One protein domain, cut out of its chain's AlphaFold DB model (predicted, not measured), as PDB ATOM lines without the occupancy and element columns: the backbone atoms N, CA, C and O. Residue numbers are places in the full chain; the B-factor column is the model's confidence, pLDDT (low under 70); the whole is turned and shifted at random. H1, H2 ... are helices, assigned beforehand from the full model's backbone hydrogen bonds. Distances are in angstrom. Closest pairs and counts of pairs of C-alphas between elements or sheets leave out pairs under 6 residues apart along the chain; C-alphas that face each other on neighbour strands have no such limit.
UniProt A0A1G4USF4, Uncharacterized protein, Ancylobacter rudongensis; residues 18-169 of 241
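AT A GLANCE: This is residues 18 to 169 of the 241 residues of an uncharacterized protein of Ancylobacter rudongensis (UniProt A0A1G4USF4). One long helix, H4, is the spine of the body: H7 crosses its first half nearly at a right angle, H8 crosses it slantwise, and H9 packs on H8, away from H4. H1, H2 and H3 gather near the first end of H4, H5 folds back beside its last turns, and H6 packs on the first part of H7. The 152 printed residues have nine named helices, H1 to H9 in chain order, and no named strand: all helix. The whole is compact, with a radius of gyration of the C-alphas of 15.4 A and spans of 40 by 35 by 24 A.

HOW THE PARTS SIT: Start at the hub, H4, residues 52 to 74. Its residues 55 to 60 touch H7, residues 100 to 118, about perpendicular at 87 degrees; the closest C-alphas are those of Thr 56 and Trp 110, 5.7 A. H4 touches H8, residues 123 to 135, at a steep tilt of 47 degrees, the same way, closest at the C-alphas of Tyr 59 and Tyr 123, 5.6 A. H8 touches residues 154 to 161 of H9, residues 152 to 168, closest at the C-alphas of Leu 129 and Val 158, 5.7 A. Every O i to N i+4 pair is within hydrogen-bond range in H7, H8 and H9; H4 has 17 of 19.

IN THESE COORDINATES: Find C-alpha 52 at (248.454, 188.451, 207.058); from there H4 runs 32.0 A to C-alpha 74 at (249.350, 156.492, 206.436). H7 is 26.8 A long, H9 24.6 A.

THE WHOLE: The printed part has no cut. The long link, residues 136 to 151, joins H8 to H9. Look for pLDDT under 70 at residues 18 to 21 and 24 to 33.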
ATOM      1  N   ILE A  18     250.100 197.023 200.125       62.53
ATOM      2  CA  ILE A  18     249.241 197.134 198.943       62.53
ATOM      3  C   ILE A  18     248.691 195.785 198.450       62.53
ATOM      4  O   ILE A  18     247.545 195.713 198.004       62.53
ATOM      5  N   ASP A  19     249.471 194.707 198.563       62.75
ATOM      6  CA  ASP A  19     249.034 193.366 198.158       62.75
ATOM      7  C   ASP A  19     248.047 192.763 199.173       62.75
ATOM      8  O   ASP A  19     247.045 192.153 198.786       62.75
ATOM      9  N   ASP A  20     248.280 192.987 200.470       67.81
ATOM     10  CA  ASP A  20     247.344 192.634 201.544       67.81
ATOM     11  C   ASP A  20     246.025 193.411 201.403       67.81
ATOM     12  O   ASP A  20     244.940 192.832 201.550       67.81
ATOM     13  N   ASP A  21     246.102 194.695 201.054       66.38
ATOM     14  CA  ASP A  21     244.951 195.570 200.837       66.38
ATOM     15  C   ASP A  21     244.123 195.107 199.628       66.38
ATOM     16  O   ASP A  21     242.893 195.016 199.715       66.38
ATOM     17  N   TYR A  22     244.776 194.717 198.525       70.31
ATOM     18  CA  TYR A  22     244.100 194.162 197.348       70.31
ATOM     19  C   TYR A  22     243.359 192.860 197.667       70.31
ATOM     20  O   TYR A  22     242.189 192.700 197.300       70.31
ATOM     21  N   VAL A  23     244.022 191.918 198.343       71.19
ATOM     22  CA  VAL A  23     243.418 190.635 198.725       71.19
ATOM     23  C   VAL A  23     242.229 190.864 199.651       71.19
ATOM     24  O   VAL A  23     241.164 190.280 199.443       71.19
ATOM     25  N   THR A  24     242.380 191.759 200.626       68.31
ATOM     26  CA  THR A  24     241.315 192.099 201.569       68.31
ATOM     27  C   THR A  24     240.106 192.697 200.858       68.31
ATOM     28  O   THR A  24     238.975 192.260 201.096       68.31
ATOM     29  N   TYR A  25     240.343 193.659 199.964       67.56
ATOM     30  CA  TYR A  25     239.302 194.300 199.169       67.56
ATOM     31  C   TYR A  25     238.570 193.286 198.279       67.56
ATOM     32  O   TYR A  25     237.345 193.169 198.329       67.56
ATOM     33  N   THR A  26     239.321 192.484 197.519       67.75
ATOM     34  CA  THR A  26     238.787 191.528 196.533       67.75
ATOM     35  C   THR A  26     237.953 190.424 197.179       67.75
ATOM     36  O   THR A  26     236.950 189.964 196.628       67.75
ATOM     37  N   LEU A  27     238.346 189.985 198.371       66.00
ATOM     38  CA  LEU A  27     237.660 188.920 199.088       66.00
ATOM     39  C   LEU A  27     236.571 189.426 200.050       66.00
ATOM     40  O   LEU A  27     235.886 188.598 200.654       66.00
ATOM     41  N   ASN A  28     236.369 190.747 200.152       62.25
ATOM     42  CA  ASN A  28     235.489 191.391 201.133       62.25
ATOM     43  C   ASN A  28     235.786 190.901 202.567       62.25
ATOM     44  O   ASN A  28     234.894 190.522 203.331       62.25
ATOM     45  N   LEU A  29     237.079 190.843 202.905       62.38
ATOM     46  CA  LEU A  29     237.599 190.251 204.140       62.38
ATOM     47  C   LEU A  29     237.700 191.242 205.301       62.38
ATOM     48  O   LEU A  29     238.424 190.953 206.247       62.38
ATOM     49  N   GLY A  30     236.984 192.372 205.288       61.16
ATOM     50  CA  GLY A  30     237.081 193.366 206.372       61.16
ATOM     51  C   GLY A  30     236.950 192.737 207.770       61.16
ATOM     52  O   GLY A  30     237.751 192.999 208.655       61.16
ATOM     53  N   LYS A  31     236.049 191.753 207.921       62.28
ATOM     54  CA  LYS A  31     235.876 190.991 209.172       62.28
ATOM     55  C   LYS A  31     237.050 190.076 209.548       62.28
ATOM     56  O   LYS A  31     237.198 189.732 210.714       62.28
ATOM     57  N   PHE A  32     237.834 189.612 208.579       67.31
ATOM     58  CA  PHE A  32     239.002 188.772 208.846       67.31
ATOM     59  C   PHE A  32     240.204 189.613 209.273       67.31
ATOM     60  O   PHE A  32     240.945 189.153 210.133       67.31
ATOM     61  N   GLN A  33     240.354 190.837 208.751       69.69
ATOM     62  CA  GLN A  33     241.403 191.763 209.193       69.69
ATOM     63  C   GLN A  33     241.247 192.161 210.664       69.69
ATOM     64  O   GLN A  33     242.224 192.125 211.409       69.69
ATOM     65  N   ASP A  34     240.025 192.472 211.103       75.31
ATOM     66  CA  ASP A  34     239.765 192.803 212.510       75.31
ATOM     67  C   ASP A  34     240.158 191.647 213.442       75.31
ATOM     68  O   ASP A  34     240.762 191.852 214.496       75.31
ATOM     69  N   PHE A  35     239.863 190.411 213.024       83.12
ATOM     70  CA  PHE A  35     240.269 189.216 213.757       83.12
ATOM     71  C   PHE A  35     241.794 189.054 213.771       83.12
ATOM     72  O   PHE A  35     242.372 188.774 214.815       83.12
ATOM     73  N   ASP A  36     242.450 189.280 212.631       85.00
ATOM     74  CA  ASP A  36     243.903 189.215 212.471       85.00
ATOM     75  C   ASP A  36     244.667 190.142 213.425       85.00
ATOM     76  O   ASP A  36     245.675 189.731 214.005       85.00
ATOM     77  N   LEU A  37     244.170 191.363 213.640       83.31
ATOM     78  CA  LEU A  37     244.763 192.308 214.591       83.31
ATOM     79  C   LEU A  37     244.742 191.763 216.025       83.31
ATOM     80  O   LEU A  37     245.724 191.903 216.757       83.31
ATOM     81  N   GLY A  38     243.657 191.086 216.409       88.12
ATOM     82  CA  GLY A  38     243.521 190.448 217.720       88.12
ATOM     83  C   GLY A  38     244.476 189.271 217.949       88.12
ATOM     84  O   GLY A  38     244.722 188.904 219.096       88.12
ATOM     85  N   LEU A  39     245.048 188.697 216.887       92.06
ATOM     86  CA  LEU A  39     245.947 187.542 216.974       92.06
ATOM     87  C   LEU A  39     247.417 187.917 217.176       92.06
ATOM     88  O   LEU A  39     248.241 187.031 217.393       92.06
ATOM     89  N   PHE A  40     247.787 189.198 217.108       91.44
ATOM     90  CA  PHE A  40     249.197 189.599 217.182       91.44
ATOM     91  C   PHE A  40     249.898 189.084 218.452       91.44
ATOM     92  O   PHE A  40     251.030 188.607 218.387       91.44
ATOM     93  N   ALA A  41     249.218 189.148 219.600       92.06
ATOM     94  CA  ALA A  41     249.776 188.745 220.892       92.06
ATOM     95  C   ALA A  41     249.817 187.221 221.105       92.06
ATOM     96  O   ALA A  41     250.559 186.747 221.964       92.06
ATOM     97  N   THR A  42     249.039 186.452 220.343       94.62
ATOM     98  CA  THR A  42     248.972 184.986 220.462       94.62
ATOM     99  C   THR A  42     249.788 184.280 219.392       94.62
ATOM    100  O   THR A  42     250.294 183.193 219.650       94.62
ATOM    101  N   LYS A  43     249.988 184.916 218.234       94.50
ATOM    102  CA  LYS A  43     250.745 184.390 217.101       94.50
ATOM    103  C   LYS A  43     252.159 183.955 217.503       94.50
ATOM    104  O   LYS A  43     252.830 184.622 218.303       94.50
ATOM    105  N   TRP A  44     252.614 182.856 216.889       97.38
ATOM    106  CA  TRP A  44     253.993 182.387 217.017       97.38
ATOM    107  C   TRP A  44     254.970 183.515 216.677       97.38
ATOM    108  O   TRP A  44     254.772 184.257 215.716       97.38
ATOM    109  N   PHE A  45     256.004 183.650 217.498       96.44
ATOM    110  CA  PHE A  45     256.896 184.807 217.538       96.44
ATOM    111  C   PHE A  45     257.437 185.205 216.161       96.44
ATOM    112  O   PHE A  45     257.260 186.350 215.746       96.44
ATOM    113  N   ASP A  46     257.971 184.252 215.396       94.69
ATOM    114  CA  ASP A  46     258.544 184.525 214.071       94.69
ATOM    115  C   ASP A  46     257.540 185.124 213.082       94.69
ATOM    116  O   ASP A  46     257.901 185.869 212.175       94.69
ATOM    117  N   TYR A  47     256.251 184.841 213.266       94.56
ATOM    118  CA  TYR A  47     255.211 185.281 212.349       94.56
ATOM    119  C   TYR A  47     254.650 186.666 212.708       94.56
ATOM    120  O   TYR A  47     253.864 187.223 211.936       94.56
ATOM    121  N   ARG A  48     255.019 187.251 213.859       92.75
ATOM    122  CA  ARG A  48     254.544 188.587 214.286       92.75
ATOM    123  C   ARG A  48     255.051 189.716 213.388       92.75
ATOM    124  O   ARG A  48     254.429 190.773 213.330       92.75
ATOM    125  N   HIS A  49     256.139 189.477 212.664       89.81
ATOM    126  CA  HIS A  49     256.725 190.430 211.722       89.81
ATOM    127  C   HIS A  49     256.126 190.335 210.309       89.81
ATOM    128  O   HIS A  49     256.411 191.179 209.463       89.81
ATOM    129  N   LEU A  50     255.251 189.354 210.070       89.06
ATOM    130  CA  LEU A  50     254.644 189.097 208.767       89.06
ATOM    131  C   LEU A  50     253.302 189.810 208.609       89.06
ATOM    132  O   LEU A  50     252.492 189.874 209.542       89.06
ATOM    133  N   THR A  51     253.014 190.255 207.387       87.75
ATOM    134  CA  THR A  51     251.647 190.629 207.011       87.75
ATOM    135  C   THR A  51     250.726 189.396 207.014       87.75
ATOM    136  O   THR A  51     251.199 188.259 206.878       87.75
ATOM    137  N   PRO A  52     249.401 189.558 207.180       89.12
ATOM    138  CA  PRO A  52     248.454 188.451 207.058       89.12
ATOM    139  C   PRO A  52     248.598 187.622 205.770       89.12
ATOM    140  O   PRO A  52     248.491 186.390 205.830       89.12
ATOM    141  N   LEU A  53     248.891 188.248 204.622       89.12
ATOM    142  CA  LEU A  53     249.127 187.520 203.371       89.12
ATOM    143  C   LEU A  53     250.448 186.743 203.394       89.12
ATOM    144  O   LEU A  53     250.464 185.578 202.995       89.12
ATOM    145  N   GLN A  54     251.537 187.338 203.897       91.12
ATOM    146  CA  GLN A  54     252.827 186.652 204.064       91.12
ATOM    147  C   GLN A  54     252.698 185.442 205.000       91.12
ATOM    148  O   GLN A  54     253.148 184.343 204.677       91.12
ATOM    149  N   ALA A  55     251.999 185.604 206.122       93.31
ATOM    150  CA  ALA A  55     251.718 184.519 207.054       93.31
ATOM    151  C   ALA A  55     250.875 183.405 206.398       93.31
ATOM    152  O   ALA A  55     251.166 182.217 206.544       93.31
ATOM    153  N   THR A  56     249.871 183.773 205.594       93.75
ATOM    154  CA  THR A  56     249.069 182.808 204.820       93.75
ATOM    155  C   THR A  56     249.905 182.094 203.755       93.75
ATOM    156  O   THR A  56     249.689 180.905 203.508       93.75
ATOM    157  N   ARG A  57     250.889 182.771 203.151       94.19
ATOM    158  CA  ARG A  57     251.852 182.167 202.220       94.19
ATOM    159  C   ARG A  57     252.673 181.087 202.903       94.19
ATOM    160  O   ARG A  57     252.712 179.976 202.382       94.19
ATOM    161  N   LEU A  58     253.248 181.379 204.070       95.75
ATOM    162  CA  LEU A  58     254.011 180.394 204.840       95.75
ATOM    163  C   LEU A  58     253.146 179.199 205.249       95.75
ATOM    164  O   LEU A  58     253.540 178.054 205.045       95.75
ATOM    165  N   TYR A  59     251.932 179.445 205.744       97.38
ATOM    166  CA  TYR A  59     251.000 178.370 206.086       97.38
ATOM    167  C   TYR A  59     250.649 177.495 204.873       97.38
ATOM    168  O   TYR A  59     250.637 176.268 204.959       97.38
ATOM    169  N   THR A  60     250.391 178.119 203.721       96.50
ATOM    170  CA  THR A  60     250.055 177.404 202.481       96.50
ATOM    171  C   THR A  60     251.246 176.592 201.973       96.50
ATOM    172  O   THR A  60     251.067 175.449 201.559       96.50
ATOM    173  N   ALA A  61     252.458 177.143 202.051       95.69
ATOM    174  CA  ALA A  61     253.685 176.445 201.680       95.69
ATOM    175  C   ALA A  61     253.955 175.229 202.583       95.69
ATOM    176  O   ALA A  61     254.374 174.188 202.084       95.69
ATOM    177  N   ALA A  62     253.638 175.321 203.879       96.94
ATOM    178  CA  ALA A  62     253.794 174.227 204.836       96.94
ATOM    179  C   ALA A  62     252.813 173.055 204.608       96.94
ATOM    180  O   ALA A  62     253.094 171.927 205.019       96.94
ATOM    181  N   LEU A  63     251.675 173.272 203.929       95.88
ATOM    182  CA  LEU A  63     250.684 172.216 203.675       95.88
ATOM    183  C   LEU A  63     251.254 171.053 202.870       95.88
ATOM    184  O   LEU A  63     251.062 169.899 203.245       95.88
ATOM    185  N   GLU A  64     251.926 171.337 201.756       94.88
ATOM    186  CA  GLU A  64     252.424 170.293 200.863       94.88
ATOM    187  C   GLU A  64     253.399 169.323 201.556       94.88
ATOM    188  O   GLU A  64     253.085 168.130 201.591       94.88
ATOM    189  N   PRO A  65     254.522 169.761 202.160       96.31
ATOM    190  CA  PRO A  65     255.468 168.840 202.787       96.31
ATOM    191  C   PRO A  65     254.842 168.048 203.943       96.31
ATOM    192  O   PRO A  65     255.113 166.853 204.089       96.31
ATOM    193  N   VAL A  66     253.953 168.665 204.729       96.94
ATOM    194  CA  VAL A  66     253.224 167.974 205.805       96.94
ATOM    195  C   VAL A  66     252.304 166.893 205.235       96.94
ATOM    196  O   VAL A  66     252.315 165.756 205.708       96.94
ATOM    197  N   TYR A  67     251.538 167.209 204.189       96.00
ATOM    198  CA  TYR A  67     250.647 166.242 203.549       96.00
ATOM    199  C   TYR A  67     251.426 165.091 202.934       96.00
ATOM    200  O   TYR A  67     251.009 163.948 203.084       96.00
ATOM    201  N   GLN A  68     252.555 165.364 202.278       95.69
ATOM    202  CA  GLN A  68     253.412 164.322 201.716       95.69
ATOM    203  C   GLN A  68     253.951 163.401 202.814       95.69
ATOM    204  O   GLN A  68     253.859 162.180 202.689       95.69
ATOM    205  N   ARG A  69     254.450 163.963 203.923       96.44
ATOM    206  CA  ARG A  69     254.959 163.187 205.063       96.44
ATOM    207  C   ARG A  69     253.879 162.297 205.673       96.44
ATOM    208  O   ARG A  69     254.115 161.108 205.884       96.44
ATOM    209  N   ILE A  70     252.695 162.849 205.931       95.38
ATOM    210  CA  ILE A  70     251.582 162.088 206.507       95.38
ATOM    211  C   ILE A  70     251.075 161.048 205.513       95.38
ATOM    212  O   ILE A  70     250.878 159.896 205.881       95.38
ATOM    213  N   TYR A  71     250.920 161.401 204.239       95.25
ATOM    214  CA  TYR A  71     250.450 160.455 203.236       95.25
ATOM    215  C   TYR A  71     251.410 159.280 203.050       95.25
ATOM    216  O   TYR A  71     250.970 158.141 202.917       95.25
ATOM    217  N   ALA A  72     252.718 159.538 203.099       95.19
ATOM    218  CA  ALA A  72     253.727 158.491 203.053       95.19
ATOM    219  C   ALA A  72     253.650 157.533 204.250       95.19
ATOM    220  O   ALA A  72     253.972 156.355 204.103       95.19
ATOM    221  N   ARG A  73     253.248 158.042 205.422       93.19
ATOM    222  CA  ARG A  73     253.101 157.271 206.663       93.19
ATOM    223  C   ARG A  73     251.806 156.458 206.695       93.19
ATOM    224  O   ARG A  73     251.831 155.320 207.142       93.19
ATOM    225  N   GLU A  74     250.700 157.045 206.244       90.44
ATOM    226  CA  GLU A  74     249.350 156.492 206.436       90.44
ATOM    227  C   GLU A  74     248.800 155.747 205.206       90.44
ATOM    228  O   GLU A  74     247.923 154.900 205.352       90.44
ATOM    229  N   PHE A  75     249.273 156.065 203.995       90.69
ATOM    230  CA  PHE A  75     248.692 155.550 202.748       90.69
ATOM    231  C   PHE A  75     249.728 154.905 201.824       90.69
ATOM    232  O   PHE A  75     249.708 153.692 201.633       90.69
ATOM    233  N   ASP A  76     250.596 155.703 201.198       92.81
ATOM    234  CA  ASP A  76     251.518 155.227 200.161       92.81
ATOM    235  C   ASP A  76     252.725 156.167 200.033       92.81
ATOM    236  O   ASP A  76     252.618 157.331 199.628       92.81
ATOM    237  N   ARG A  77     253.903 155.635 200.368       93.62
ATOM    238  CA  ARG A  77     255.174 156.365 200.343       93.62
ATOM    239  C   ARG A  77     255.611 156.779 198.940       93.62
ATOM    240  O   ARG A  77     256.202 157.847 198.791       93.62
ATOM    241  N   GLU A  78     255.351 155.971 197.919       93.44
ATOM    242  CA  GLU A  78     255.798 156.257 196.554       93.44
ATOM    243  C   GLU A  78     254.924 157.307 195.881       93.44
ATOM    244  O   GLU A  78     255.430 158.137 195.120       93.44
ATOM    245  N   LYS A  79     253.622 157.306 196.179       93.19
ATOM    246  CA  LYS A  79     252.685 158.303 195.648       93.19
ATOM    247  C   LYS A  79     252.765 159.641 196.368       93.19
ATOM    248  O   LYS A  79     252.452 160.662 195.756       93.19
ATOM    249  N   ALA A  80     253.227 159.658 197.620       92.69
ATOM    250  CA  ALA A  80     253.328 160.868 198.428       92.69
ATOM    251  C   ALA A  80     254.039 162.024 197.704       92.69
ATOM    252  O   ALA A  80     253.508 163.127 197.670       92.69
ATOM    253  N   LYS A  81     255.173 161.772 197.036       92.69
ATOM    254  CA  LYS A  81     255.962 162.802 196.318       92.69
ATOM    255  C   LYS A  81     255.215 163.530 195.191       92.69
ATOM    256  O   LYS A  81     255.683 164.564 194.725       92.69
ATOM    257  N   TYR A  82     254.087 162.993 194.724       92.31
ATOM    258  CA  TYR A  82     253.281 163.597 193.661       92.31
ATOM    259  C   TYR A  82     252.083 164.391 194.194       92.31
ATOM    260  O   TYR A  82     251.339 164.977 193.408       92.31
ATOM    261  N   ILE A  83     251.880 164.428 195.514       90.56
ATOM    262  CA  ILE A  83     250.793 165.191 196.120       90.56
ATOM    263  C   ILE A  83     251.120 166.677 196.050       90.56
ATOM    264  O   ILE A  83     252.123 167.135 196.598       90.56
ATOM    265  N   LYS A  84     250.219 167.414 195.402       89.50
ATOM    266  CA  LYS A  84     250.171 168.874 195.363       89.50
ATOM    267  C   LYS A  84     248.894 169.323 196.054       89.50
ATOM    268  O   LYS A  84     247.818 168.823 195.726       89.50
ATOM    269  N   VAL A  85     249.018 170.222 197.027       86.56
ATOM    270  CA  VAL A  85     247.884 170.629 197.876       86.56
ATOM    271  C   VAL A  85     247.369 172.000 197.472       86.56
ATOM    272  O   VAL A  85     246.226 172.131 197.038       86.56
ATOM    273  N   ALA A  86     248.209 173.018 197.614       86.81
ATOM    274  CA  ALA A  86     247.858 174.398 197.347       86.81
ATOM    275  C   ALA A  86     249.122 175.192 197.015       86.81
ATOM    276  O   ALA A  86     250.206 174.891 197.503       86.81
ATOM    277  N   ASP A  87     248.952 176.208 196.182       91.50
ATOM    278  CA  ASP A  87     249.993 177.137 195.764       91.50
ATOM    279  C   ASP A  87     249.366 178.526 195.833       91.50
ATOM    280  O   ASP A  87     248.357 178.778 195.164       91.50
ATOM    281  N   LEU A  88     249.901 179.391 196.698       89.12
ATOM    282  CA  LEU A  88     249.269 180.675 196.973       89.12
ATOM    283  C   LEU A  88     249.178 181.538 195.711       89.12
ATOM    284  O   LEU A  88     248.148 182.169 195.497       89.12
ATOM    285  N   ASP A  89     250.192 181.530 194.848       90.38
ATOM    286  CA  ASP A  89     250.203 182.375 193.653       90.38
ATOM    287  C   ASP A  89     249.155 181.905 192.641       90.38
ATOM    288  O   ASP A  89     248.436 182.721 192.056       90.38
ATOM    289  N   LYS A  90     248.960 180.586 192.512       91.38
ATOM    290  CA  LYS A  90     247.854 180.031 191.712       91.38
ATOM    291  C   LYS A  90     246.489 180.356 192.305       91.38
ATOM    292  O   LYS A  90     245.552 180.625 191.553       91.38
ATOM    293  N   LEU A  91     246.360 180.337 193.632       91.00
ATOM    294  CA  LEU A  91     245.118 180.723 194.302       91.00
ATOM    295  C   LEU A  91     244.807 182.206 194.067       91.00
ATOM    296  O   LEU A  91     243.674 182.529 193.719       91.00
ATOM    297  N   LEU A  92     245.801 183.091 194.198       89.06
ATOM    298  CA  LEU A  92     245.669 184.527 193.933       89.06
ATOM    299  C   LEU A  92     245.301 184.810 192.474       89.06
ATOM    300  O   LEU A  92     244.442 185.646 192.203       89.06
ATOM    301  N   GLU A  93     245.882 184.083 191.525       89.50
ATOM    302  CA  GLU A  93     245.509 184.213 190.119       89.50
ATOM    303  C   GLU A  93     244.078 183.721 189.848       89.50
ATOM    304  O   GLU A  93     243.314 184.378 189.139       89.50
ATOM    305  N   GLY A  94     243.667 182.606 190.458       89.88
ATOM    306  CA  GLY A  94     242.280 182.139 190.398       89.88
ATOM    307  C   GLY A  94     241.298 183.151 190.997       89.88
ATOM    308  O   GLY A  94     240.243 183.408 190.418       89.88
ATOM    309  N   LEU A  95     241.671 183.798 192.103       87.19
ATOM    310  CA  LEU A  95     240.900 184.868 192.740       87.19
ATOM    311  C   LEU A  95     240.667 186.055 191.801       87.19
ATOM    312  O   LEU A  95     239.528 186.505 191.677       87.19
ATOM    313  N   ARG A  96     241.705 186.511 191.087       85.81
ATOM    314  CA  ARG A  96     241.592 187.583 190.075       85.81
ATOM    315  C   ARG A  96     240.620 187.228 188.951       85.81
ATOM    316  O   ARG A  96     239.953 188.103 188.411       85.81
ATOM    317  N   ARG A  97     240.519 185.939 188.619       88.50
ATOM    318  CA  ARG A  97     239.601 185.402 187.600       88.50
ATOM    319  C   ARG A  97     238.204 185.087 188.142       88.50
ATOM    320  O   ARG A  97     237.360 184.620 187.382       88.50
ATOM    321  N   GLY A  98     237.952 185.309 189.432       86.31
ATOM    322  CA  GLY A  98     236.677 184.987 190.070       86.31
ATOM    323  C   GLY A  98     236.430 183.486 190.270       86.31
ATOM    324  O   GLY A  98     235.279 183.076 190.410       86.31
ATOM    325  N   ASP A  99     237.479 182.655 190.293       91.06
ATOM    326  CA  ASP A  99     237.359 181.214 190.532       91.06
ATOM    327  C   ASP A  99     236.884 180.932 191.970       91.06
ATOM    328  O   ASP A  99     237.560 181.219 192.966       91.06
ATOM    329  N   SER A 100     235.701 180.324 192.075       89.88
ATOM    330  CA  SER A 100     235.082 179.964 193.348       89.88
ATOM    331  C   SER A 100     235.876 178.904 194.118       89.88
ATOM    332  O   SER A 100     235.908 178.948 195.350       89.88
ATOM    333  N   HIS A 101     236.564 177.991 193.427       90.69
ATOM    334  CA  HIS A 101     237.396 176.968 194.055       90.69
ATOM    335  C   HIS A 101     238.663 177.578 194.663       90.69
ATOM    336  O   HIS A 101     239.009 177.280 195.813       90.69
ATOM    337  N   ALA A 102     239.327 178.469 193.920       90.94
ATOM    338  CA  ALA A 102     240.468 179.230 194.418       90.94
ATOM    339  C   ALA A 102     240.077 180.068 195.642       90.94
ATOM    340  O   ALA A 102     240.742 179.998 196.677       90.94
ATOM    341  N   LYS A 103     238.931 180.759 195.579       89.88
ATOM    342  CA  LYS A 103     238.386 181.519 196.711       89.88
ATOM    343  C   LYS A 103     238.125 180.653 197.941       89.88
ATOM    344  O   LYS A 103     238.515 181.035 199.047       89.88
ATOM    345  N   ALA A 104     237.487 179.495 197.774       91.12
ATOM    346  CA  ALA A 104     237.189 178.590 198.881       91.12
ATOM    347  C   ALA A 104     238.468 178.044 199.535       91.12
ATOM    348  O   ALA A 104     238.581 178.035 200.761       91.12
ATOM    349  N   THR A 105     239.450 177.643 198.724       93.62
ATOM    350  CA  THR A 105     240.716 177.081 199.213       93.62
ATOM    351  C   THR A 105     241.574 178.146 199.891       93.62
ATOM    352  O   THR A 105     242.096 177.898 200.976       93.62
ATOM    353  N   PHE A 106     241.660 179.348 199.315       92.94
ATOM    354  CA  PHE A 106     242.335 180.486 199.940       92.94
ATOM    355  C   PHE A 106     241.716 180.821 201.301       92.94
ATOM    356  O   PHE A 106     242.420 180.884 202.305       92.94
ATOM    357  N   THR A 107     240.386 180.953 201.356       91.62
ATOM    358  CA  THR A 107     239.661 181.247 202.605       91.62
ATOM    359  C   THR A 107     239.905 180.165 203.658       91.62
ATOM    360  O   THR A 107     240.059 180.466 204.839       91.62
ATOM    361  N   ALA A 108     239.962 178.897 203.244       94.31
ATOM    362  CA  ALA A 108     240.263 177.793 204.142       94.31
ATOM    363  C   ALA A 108     241.696 177.854 204.693       94.31
ATOM    364  O   ALA A 108     241.886 177.637 205.889       94.31
ATOM    365  N   CYS A 109     242.687 178.187 203.858       95.50
ATOM    366  CA  CYS A 109     244.071 178.363 204.305       95.50
ATOM    367  C   CYS A 109     244.196 179.550 205.267       95.50
ATOM    368  O   CYS A 109     244.813 179.414 206.318       95.50
ATOM    369  N   TRP A 110     243.536 180.672 204.965       93.94
ATOM    370  CA  TRP A 110     243.503 181.845 205.842       93.94
ATOM    371  C   TRP A 110     242.926 181.511 207.223       93.94
ATOM    372  O   TRP A 110     243.520 181.839 208.247       93.94
ATOM    373  N   ARG A 111     241.793 180.800 207.268       93.94
ATOM    374  CA  ARG A 111     241.165 180.376 208.530       93.94
ATOM    375  C   ARG A 111     242.023 179.386 209.309       93.94
ATOM    376  O   ARG A 111     242.174 179.540 210.515       93.94
ATOM    377  N   GLY A 112     242.598 178.390 208.637       96.38
ATOM    378  CA  GLY A 112     243.504 177.436 209.277       96.38
ATOM    379  C   GLY A 112     244.727 178.127 209.890       96.38
ATOM    380  O   GLY A 112     245.088 177.845 211.031       96.38
ATOM    381  N   ARG A 113     245.301 179.100 209.176       96.75
ATOM    382  CA  ARG A 113     246.395 179.952 209.657       96.75
ATOM    383  C   ARG A 113     245.983 180.794 210.866       96.75
ATOM    384  O   ARG A 113     246.723 180.850 211.840       96.75
ATOM    385  N   GLN A 114     244.796 181.402 210.839       95.69
ATOM    386  CA  GLN A 114     244.241 182.154 211.972       95.69
ATOM    387  C   GLN A 114     244.100 181.290 213.235       95.69
ATOM    388  O   GLN A 114     244.406 181.755 214.330       95.69
ATOM    389  N   VAL A 115     243.689 180.025 213.097       97.31
ATOM    390  CA  VAL A 115     243.620 179.094 214.234       97.31
ATOM    391  C   VAL A 115     245.012 178.717 214.745       97.31
ATOM    392  O   VAL A 115     245.224 178.703 215.956       97.31
ATOM    393  N   ALA A 116     245.975 178.455 213.858       98.06
ATOM    394  CA  ALA A 116     247.355 178.181 214.264       98.06
ATOM    395  C   ALA A 116     247.978 179.363 215.029       98.06
ATOM    396  O   ALA A 116     248.623 179.168 216.060       98.06
ATOM    397  N   ASP A 117     247.721 180.590 214.567       97.75
ATOM    398  CA  ASP A 117     248.154 181.808 215.249       97.75
ATOM    399  C   ASP A 117     247.482 181.968 216.614       97.75
ATOM    400  O   ASP A 117     248.152 182.308 217.581       97.75
ATOM    401  N   ALA A 118     246.179 181.685 216.720       96.81
ATOM    402  CA  ALA A 118     245.463 181.749 217.992       96.81
ATOM    403  C   ALA A 118     246.046 180.790 219.044       96.81
ATOM    404  O   ALA A 118     246.044 181.111 220.231       96.81
ATOM    405  N   LEU A 119     246.573 179.640 218.611       97.12
ATOM    406  CA  LEU A 119     247.250 178.662 219.469       97.12
ATOM    407  C   LEU A 119     248.732 178.983 219.733       97.12
ATOM    408  O   LEU A 119     249.374 178.276 220.514       97.12
ATOM    409  N   GLY A 120     249.295 179.998 219.070       96.75
ATOM    410  CA  GLY A 120     250.715 180.338 219.162       96.75
ATOM    411  C   GLY A 120     251.632 179.204 218.728       96.75
ATOM    412  O   GLY A 120     252.603 178.896 219.418       96.75
ATOM    413  N   MET A 121     251.301 178.547 217.616       97.06
ATOM    414  CA  MET A 121     251.993 177.346 217.153       97.06
ATOM    415  C   MET A 121     252.651 177.558 215.778       97.06
ATOM    416  O   MET A 121     252.016 178.127 214.885       97.06
ATOM    417  N   PRO A 122     253.877 177.045 215.558       97.75
ATOM    418  CA  PRO A 122     254.467 176.961 214.224       97.75
ATOM    419  C   PRO A 122     253.563 176.213 213.232       97.75
ATOM    420  O   PRO A 122     252.980 175.176 213.562       97.75
ATOM    421  N   TYR A 123     253.465 176.704 211.995       98.06
ATOM    422  CA  TYR A 123     252.488 176.194 211.024       98.06
ATOM    423  C   TYR A 123     252.689 174.724 210.665       98.06
ATOM    424  O   TYR A 123     251.711 173.987 210.559       98.06
ATOM    425  N   GLU A 124     253.933 174.265 210.534       97.25
ATOM    426  CA  GLU A 124     254.217 172.856 210.248       97.25
ATOM    427  C   GLU A 124     253.738 171.922 211.363       97.25
ATOM    428  O   GLU A 124     253.188 170.859 211.075       97.25
ATOM    429  N   ILE A 125     253.907 172.335 212.624       97.94
ATOM    430  CA  ILE A 125     253.459 171.573 213.795       97.94
ATOM    431  C   ILE A 125     251.934 171.534 213.813       97.94
ATOM    432  O   ILE A 125     251.351 170.458 213.936       97.94
ATOM    433  N   TYR A 126     251.285 172.684 213.611       98.50
ATOM    434  CA  TYR A 126     249.826 172.759 213.569       98.50
ATOM    435  C   TYR A 126     249.255 171.835 212.509       98.50
ATOM    436  O   TYR A 126     248.364 171.036 212.794       98.50
ATOM    437  N   LEU A 127     249.796 171.919 211.297       98.38
ATOM    438  CA  LEU A 127     249.359 171.117 210.170       98.38
ATOM    439  C   LEU A 127     249.594 169.623 210.408       98.38
ATOM    440  O   LEU A 127     248.712 168.822 210.096       98.38
ATOM    441  N   ASP A 128     250.735 169.233 210.984       97.75
ATOM    442  CA  ASP A 128     251.016 167.825 211.273       97.75
ATOM    443  C   ASP A 128     250.007 167.252 212.276       97.75
ATOM    444  O   ASP A 128     249.395 166.202 212.038       97.75
ATOM    445  N   LEU A 129     249.767 167.998 213.358       97.88
ATOM    446  CA  LEU A 129     248.851 167.612 214.420       97.88
ATOM    447  C   LEU A 129     247.399 167.591 213.941       97.88
ATOM    448  O   LEU A 129     246.704 166.603 214.174       97.88
ATOM    449  N   ILE A 130     246.932 168.636 213.254       97.94
ATOM    450  CA  ILE A 130     245.525 168.753 212.850       97.94
ATOM    451  C   ILE A 130     245.160 167.742 211.765       97.94
ATOM    452  O   ILE A 130     244.093 167.132 211.831       97.94
ATOM    453  N   VAL A 131     246.047 167.497 210.793       97.00
ATOM    454  CA  VAL A 131     245.812 166.490 209.751       97.00
ATOM    455  C   VAL A 131     245.804 165.101 210.380       97.00
ATOM    456  O   VAL A 131     244.887 164.326 210.115       97.00
ATOM    457  N   SER A 132     246.763 164.799 211.261       95.19
ATOM    458  CA  SER A 132     246.809 163.514 211.968       95.19
ATOM    459  C   SER A 132     245.577 163.310 212.859       95.19
ATOM    460  O   SER A 132     244.977 162.233 212.848       95.19
ATOM    461  N   ALA A 133     245.151 164.337 213.600       95.00
ATOM    462  CA  ALA A 133     243.949 164.295 214.431       95.00
ATOM    463  C   ALA A 133     242.691 164.063 213.587       95.00
ATOM    464  O   ALA A 133     241.872 163.203 213.926       95.00
ATOM    465  N   ARG A 134     242.574 164.768 212.453       95.19
ATOM    466  CA  ARG A 134     241.460 164.612 211.521       95.19
ATOM    467  C   ARG A 134     241.417 163.206 210.937       95.19
ATOM    468  O   ARG A 134     240.350 162.595 210.923       95.19
ATOM    469  N   LEU A 135     242.564 162.689 210.488       93.81
ATOM    470  CA  LEU A 135     242.686 161.377 209.849       93.81
ATOM    471  C   LEU A 135     242.204 160.230 210.739       93.81
ATOM    472  O   LEU A 135     241.534 159.332 210.239       93.81
ATOM    473  N   ARG A 136     242.422 160.299 212.057       90.44
ATOM    474  CA  ARG A 136     241.944 159.270 213.005       90.44
ATOM    475  C   ARG A 136     240.429 159.049 212.979       90.44
ATOM    476  O   ARG A 136     239.964 157.988 213.381       90.44
ATOM    477  N   ARG A 137     239.651 160.039 212.532       87.44
ATOM    478  CA  ARG A 137     238.190 159.939 212.353       87.44
ATOM    479  C   ARG A 137     237.753 160.096 210.902       87.44
ATOM    480  O   ARG A 137     236.564 160.238 210.617       87.44
ATOM    481  N   TRP A 138     238.699 160.124 209.976       90.81
ATOM    482  CA  TRP A 138     238.415 160.416 208.588       90.81
ATOM    483  C   TRP A 138     237.971 159.149 207.866       90.81
ATOM    484  O   TRP A 138     238.763 158.267 207.570       90.81
ATOM    485  N   GLN A 139     236.678 159.068 207.566       83.75
ATOM    486  CA  GLN A 139     236.068 157.890 206.936       83.75
ATOM    487  C   GLN A 139     236.257 157.844 205.407       83.75
ATOM    488  O   GLN A 139     235.676 156.995 204.736       83.75
ATOM    489  N   ARG A 140     237.012 158.784 204.822       82.62
ATOM    490  CA  ARG A 140     237.202 158.885 203.367       82.62
ATOM    491  C   ARG A 140     238.574 158.359 202.962       82.62
ATOM    492  O   ARG A 140     239.547 158.527 203.683       82.62
ATOM    493  N   THR A 141     238.662 157.837 201.742       80.06
ATOM    494  CA  THR A 141     239.902 157.310 201.137       80.06
ATOM    495  C   THR A 141     240.890 158.400 200.696       80.06
ATOM    496  O   THR A 141     241.995 158.103 200.259       80.06
ATOM    497  N   GLN A 142     240.491 159.673 200.747       85.38
ATOM    498  CA  GLN A 142     241.304 160.815 200.316       85.38
ATOM    499  C   GLN A 142     241.767 161.616 201.526       85.38
ATOM    500  O   GLN A 142     241.061 161.645 202.526       85.38
ATOM    501  N   MET A 143     242.877 162.347 201.413       91.50
ATOM    502  CA  MET A 143     243.317 163.275 202.461       91.50
ATOM    503  C   MET A 143     242.249 164.341 202.772       91.50
ATOM    504  O   MET A 143     241.501 164.756 201.873       91.50
ATOM    505  N   PRO A 144     242.154 164.813 204.028       94.06
ATOM    506  CA  PRO A 144     241.305 165.950 204.353       94.06
ATOM    507  C   PRO A 144     241.754 167.176 203.554       94.06
ATOM    508  O   PRO A 144     242.935 167.428 203.408       94.06
ATOM    509  N   ARG A 145     240.806 167.934 202.999       93.12
ATOM    510  CA  ARG A 145     241.076 169.245 202.370       93.12
ATOM    511  C   ARG A 145     241.311 170.346 203.420       93.12
ATOM    512  O   ARG A 145     240.776 170.194 204.520       93.12
ATOM    513  N   PRO A 146     241.951 171.484 203.067       95.31
ATOM    514  CA  PRO A 146     242.207 172.602 203.987       95.31
ATOM    515  C   PRO A 146     240.990 173.063 204.800       95.31
ATOM    516  O   PRO A 146     241.096 173.308 205.995       95.31
ATOM    517  N   GLN A 147     239.801 173.082 204.191       94.81
ATOM    518  CA  GLN A 147     238.550 173.485 204.855       94.81
ATOM    519  C   GLN A 147     238.117 172.588 206.029       94.81
ATOM    520  O   GLN A 147     237.187 172.932 206.751       94.81
ATOM    521  N   HIS A 148     238.748 171.424 206.197       94.81
ATOM    522  CA  HIS A 148     238.481 170.499 207.298       94.81
ATOM    523  C   HIS A 148     239.519 170.599 208.424       94.81
ATOM    524  O   HIS A 148     239.406 169.855 209.394       94.81
ATOM    525  N   LEU A 149     240.533 171.459 208.292       96.31
ATOM    526  CA  LEU A 149     241.684 171.532 209.198       96.31
ATOM    527  C   LEU A 149     241.550 172.641 210.249       96.31
ATOM    528  O   LEU A 149     242.544 173.218 210.658       96.31
ATOM    529  N   TYR A 150     240.332 172.992 210.643       96.06
ATOM    530  CA  TYR A 150     240.084 173.996 211.686       96.06
ATOM    531  C   TYR A 150     238.763 173.741 212.424       96.06
ATOM    532  O   TYR A 150     238.162 174.652 212.988       96.06
ATOM    533  N   HIS A 151     238.263 172.502 212.396       94.94
ATOM    534  CA  HIS A 151     237.083 172.139 213.175       94.94
ATOM    535  C   HIS A 151     237.424 172.111 214.667       94.94
ATOM    536  O   HIS A 151     238.389 171.460 215.054       94.94
ATOM    537  N   GLU A 152     236.590 172.758 215.484       94.88
ATOM    538  CA  GLU A 152     236.757 172.942 216.935       94.88
ATOM    539  C   GLU A 152     237.214 171.672 217.659       94.88
ATOM    540  O   GLU A 152     238.254 171.674 218.307       94.88
ATOM    541  N   TYR A 153     236.527 170.550 217.435       94.25
ATOM    542  CA  TYR A 153     236.901 169.273 218.041       94.25
ATOM    543  C   TYR A 153     238.359 168.875 217.726       94.25
ATOM    544  O   TYR A 153     239.092 168.387 218.590       94.25
ATOM    545  N   ASP A 154     238.779 168.989 216.463       95.94
ATOM    546  CA  ASP A 154     240.134 168.611 216.055       95.94
ATOM    547  C   ASP A 154     241.155 169.585 216.674       95.94
ATOM    548  O   ASP A 154     242.209 169.157 217.141       95.94
ATOM    549  N   VAL A 155     240.797 170.870 216.756       97.00
ATOM    550  CA  VAL A 155     241.605 171.945 217.352       97.00
ATOM    551  C   VAL A 155     241.833 171.728 218.850       97.00
ATOM    552  O   VAL A 155     242.970 171.850 219.294       97.00
ATOM    553  N   GLU A 156     240.822 171.314 219.616       96.44
ATOM    554  CA  GLU A 156     240.984 170.979 221.043       96.44
ATOM    555  C   GLU A 156     242.034 169.878 221.258       96.44
ATOM    556  O   GLU A 156     242.872 169.950 222.157       96.44
ATOM    557  N   LYS A 157     242.031 168.846 220.403       96.06
ATOM    558  CA  LYS A 157     243.027 167.765 220.472       96.06
ATOM    559  C   LYS A 157     244.422 168.241 220.089       96.06
ATOM    560  O   LYS A 157     245.395 167.790 220.690       96.06
ATOM    561  N   VAL A 158     244.515 169.137 219.109       97.88
ATOM    562  CA  VAL A 158     245.777 169.779 218.731       97.88
ATOM    563  C   VAL A 158     246.324 170.614 219.884       97.88
ATOM    564  O   VAL A 158     247.509 170.502 220.178       97.88
ATOM    565  N   GLN A 159     245.480 171.382 220.575       97.50
ATOM    566  CA  GLN A 159     245.892 172.190 221.720       97.50
ATOM    567  C   GLN A 159     246.445 171.328 222.863       97.50
ATOM    568  O   GLN A 159     247.549 171.586 223.333       97.50
ATOM    569  N   LEU A 160     245.742 170.262 223.255       96.50
ATOM    570  CA  LEU A 160     246.234 169.347 224.295       96.50
ATOM    571  C   LEU A 160     247.589 168.741 223.912       96.50
ATOM    572  O   LEU A 160     248.527 168.722 224.707       96.50
ATOM    573  N   ARG A 161     247.722 168.295 222.657       97.56
ATOM    574  CA  ARG A 161     248.983 167.727 222.177       97.56
ATOM    575  C   ARG A 161     250.102 168.769 222.122       97.56
ATOM    576  O   ARG A 161     251.258 168.427 222.355       97.56
ATOM    577  N   TRP A 162     249.777 170.027 221.842       97.25
ATOM    578  CA  TRP A 162     250.741 171.122 221.854       97.25
ATOM    579  C   TRP A 162     251.334 171.358 223.237       97.25
ATOM    580  O   TRP A 162     252.539 171.547 223.369       97.25
ATOM    581  N   GLU A 163     250.495 171.327 224.268       95.44
ATOM    582  CA  GLU A 163     250.919 171.497 225.656       95.44
ATOM    583  C   GLU A 163     251.849 170.352 226.094       95.44
ATOM    584  O   GLU A 163     252.899 170.603 226.688       95.44
ATOM    585  N   GLU A 164     251.538 169.110 225.708       95.94
ATOM    586  CA  GLU A 164     252.417 167.950 225.924       95.94
ATOM    587  C   GLU A 164     253.769 168.099 225.204       95.94
ATOM    588  O   GLU A 164     254.826 167.778 225.757       95.94
ATOM    589  N   MET A 165     253.747 168.595 223.964       96.19
ATOM    590  CA  MET A 165     254.956 168.824 223.173       96.19
ATOM    591  C   MET A 165     255.816 169.930 223.784       96.19
ATOM    592  O   MET A 165     257.018 169.735 223.922       96.19
ATOM    593  N   GLN A 166     255.226 171.038 224.241       94.75
ATOM    594  CA  GLN A 166     255.947 172.103 224.954       94.75
ATOM    595  C   GLN A 166     256.636 171.605 226.231       94.75
ATOM    596  O   GLN A 166     257.647 172.175 226.638       94.75
ATOM    597  N   ALA A 167     256.107 170.567 226.887       92.12
ATOM    598  CA  ALA A 167     256.742 169.951 228.051       92.12
ATOM    599  C   ALA A 167     257.945 169.059 227.682       92.12
ATOM    600  O   ALA A 167     258.846 168.884 228.502       92.12
ATOM    601  N   SER A 168     257.976 168.534 226.455       91.00
ATOM    602  CA  SER A 168     258.986 167.573 225.987       91.00
ATOM    603  C   SER A 168     260.111 168.237 225.186       91.00
ATOM    604  O   SER A 168     261.284 167.966 225.429       91.00
ATOM    605  N   ASP A 169     259.761 169.155 224.285       93.44
ATOM    606  CA  ASP A 169     260.664 169.758 223.301       93.44
ATOM    607  C   ASP A 169     260.760 171.271 223.491       93.44
ATOM    608  O   ASP A 169     259.801 171.927 223.900       93.44
TER     609      ASP A 169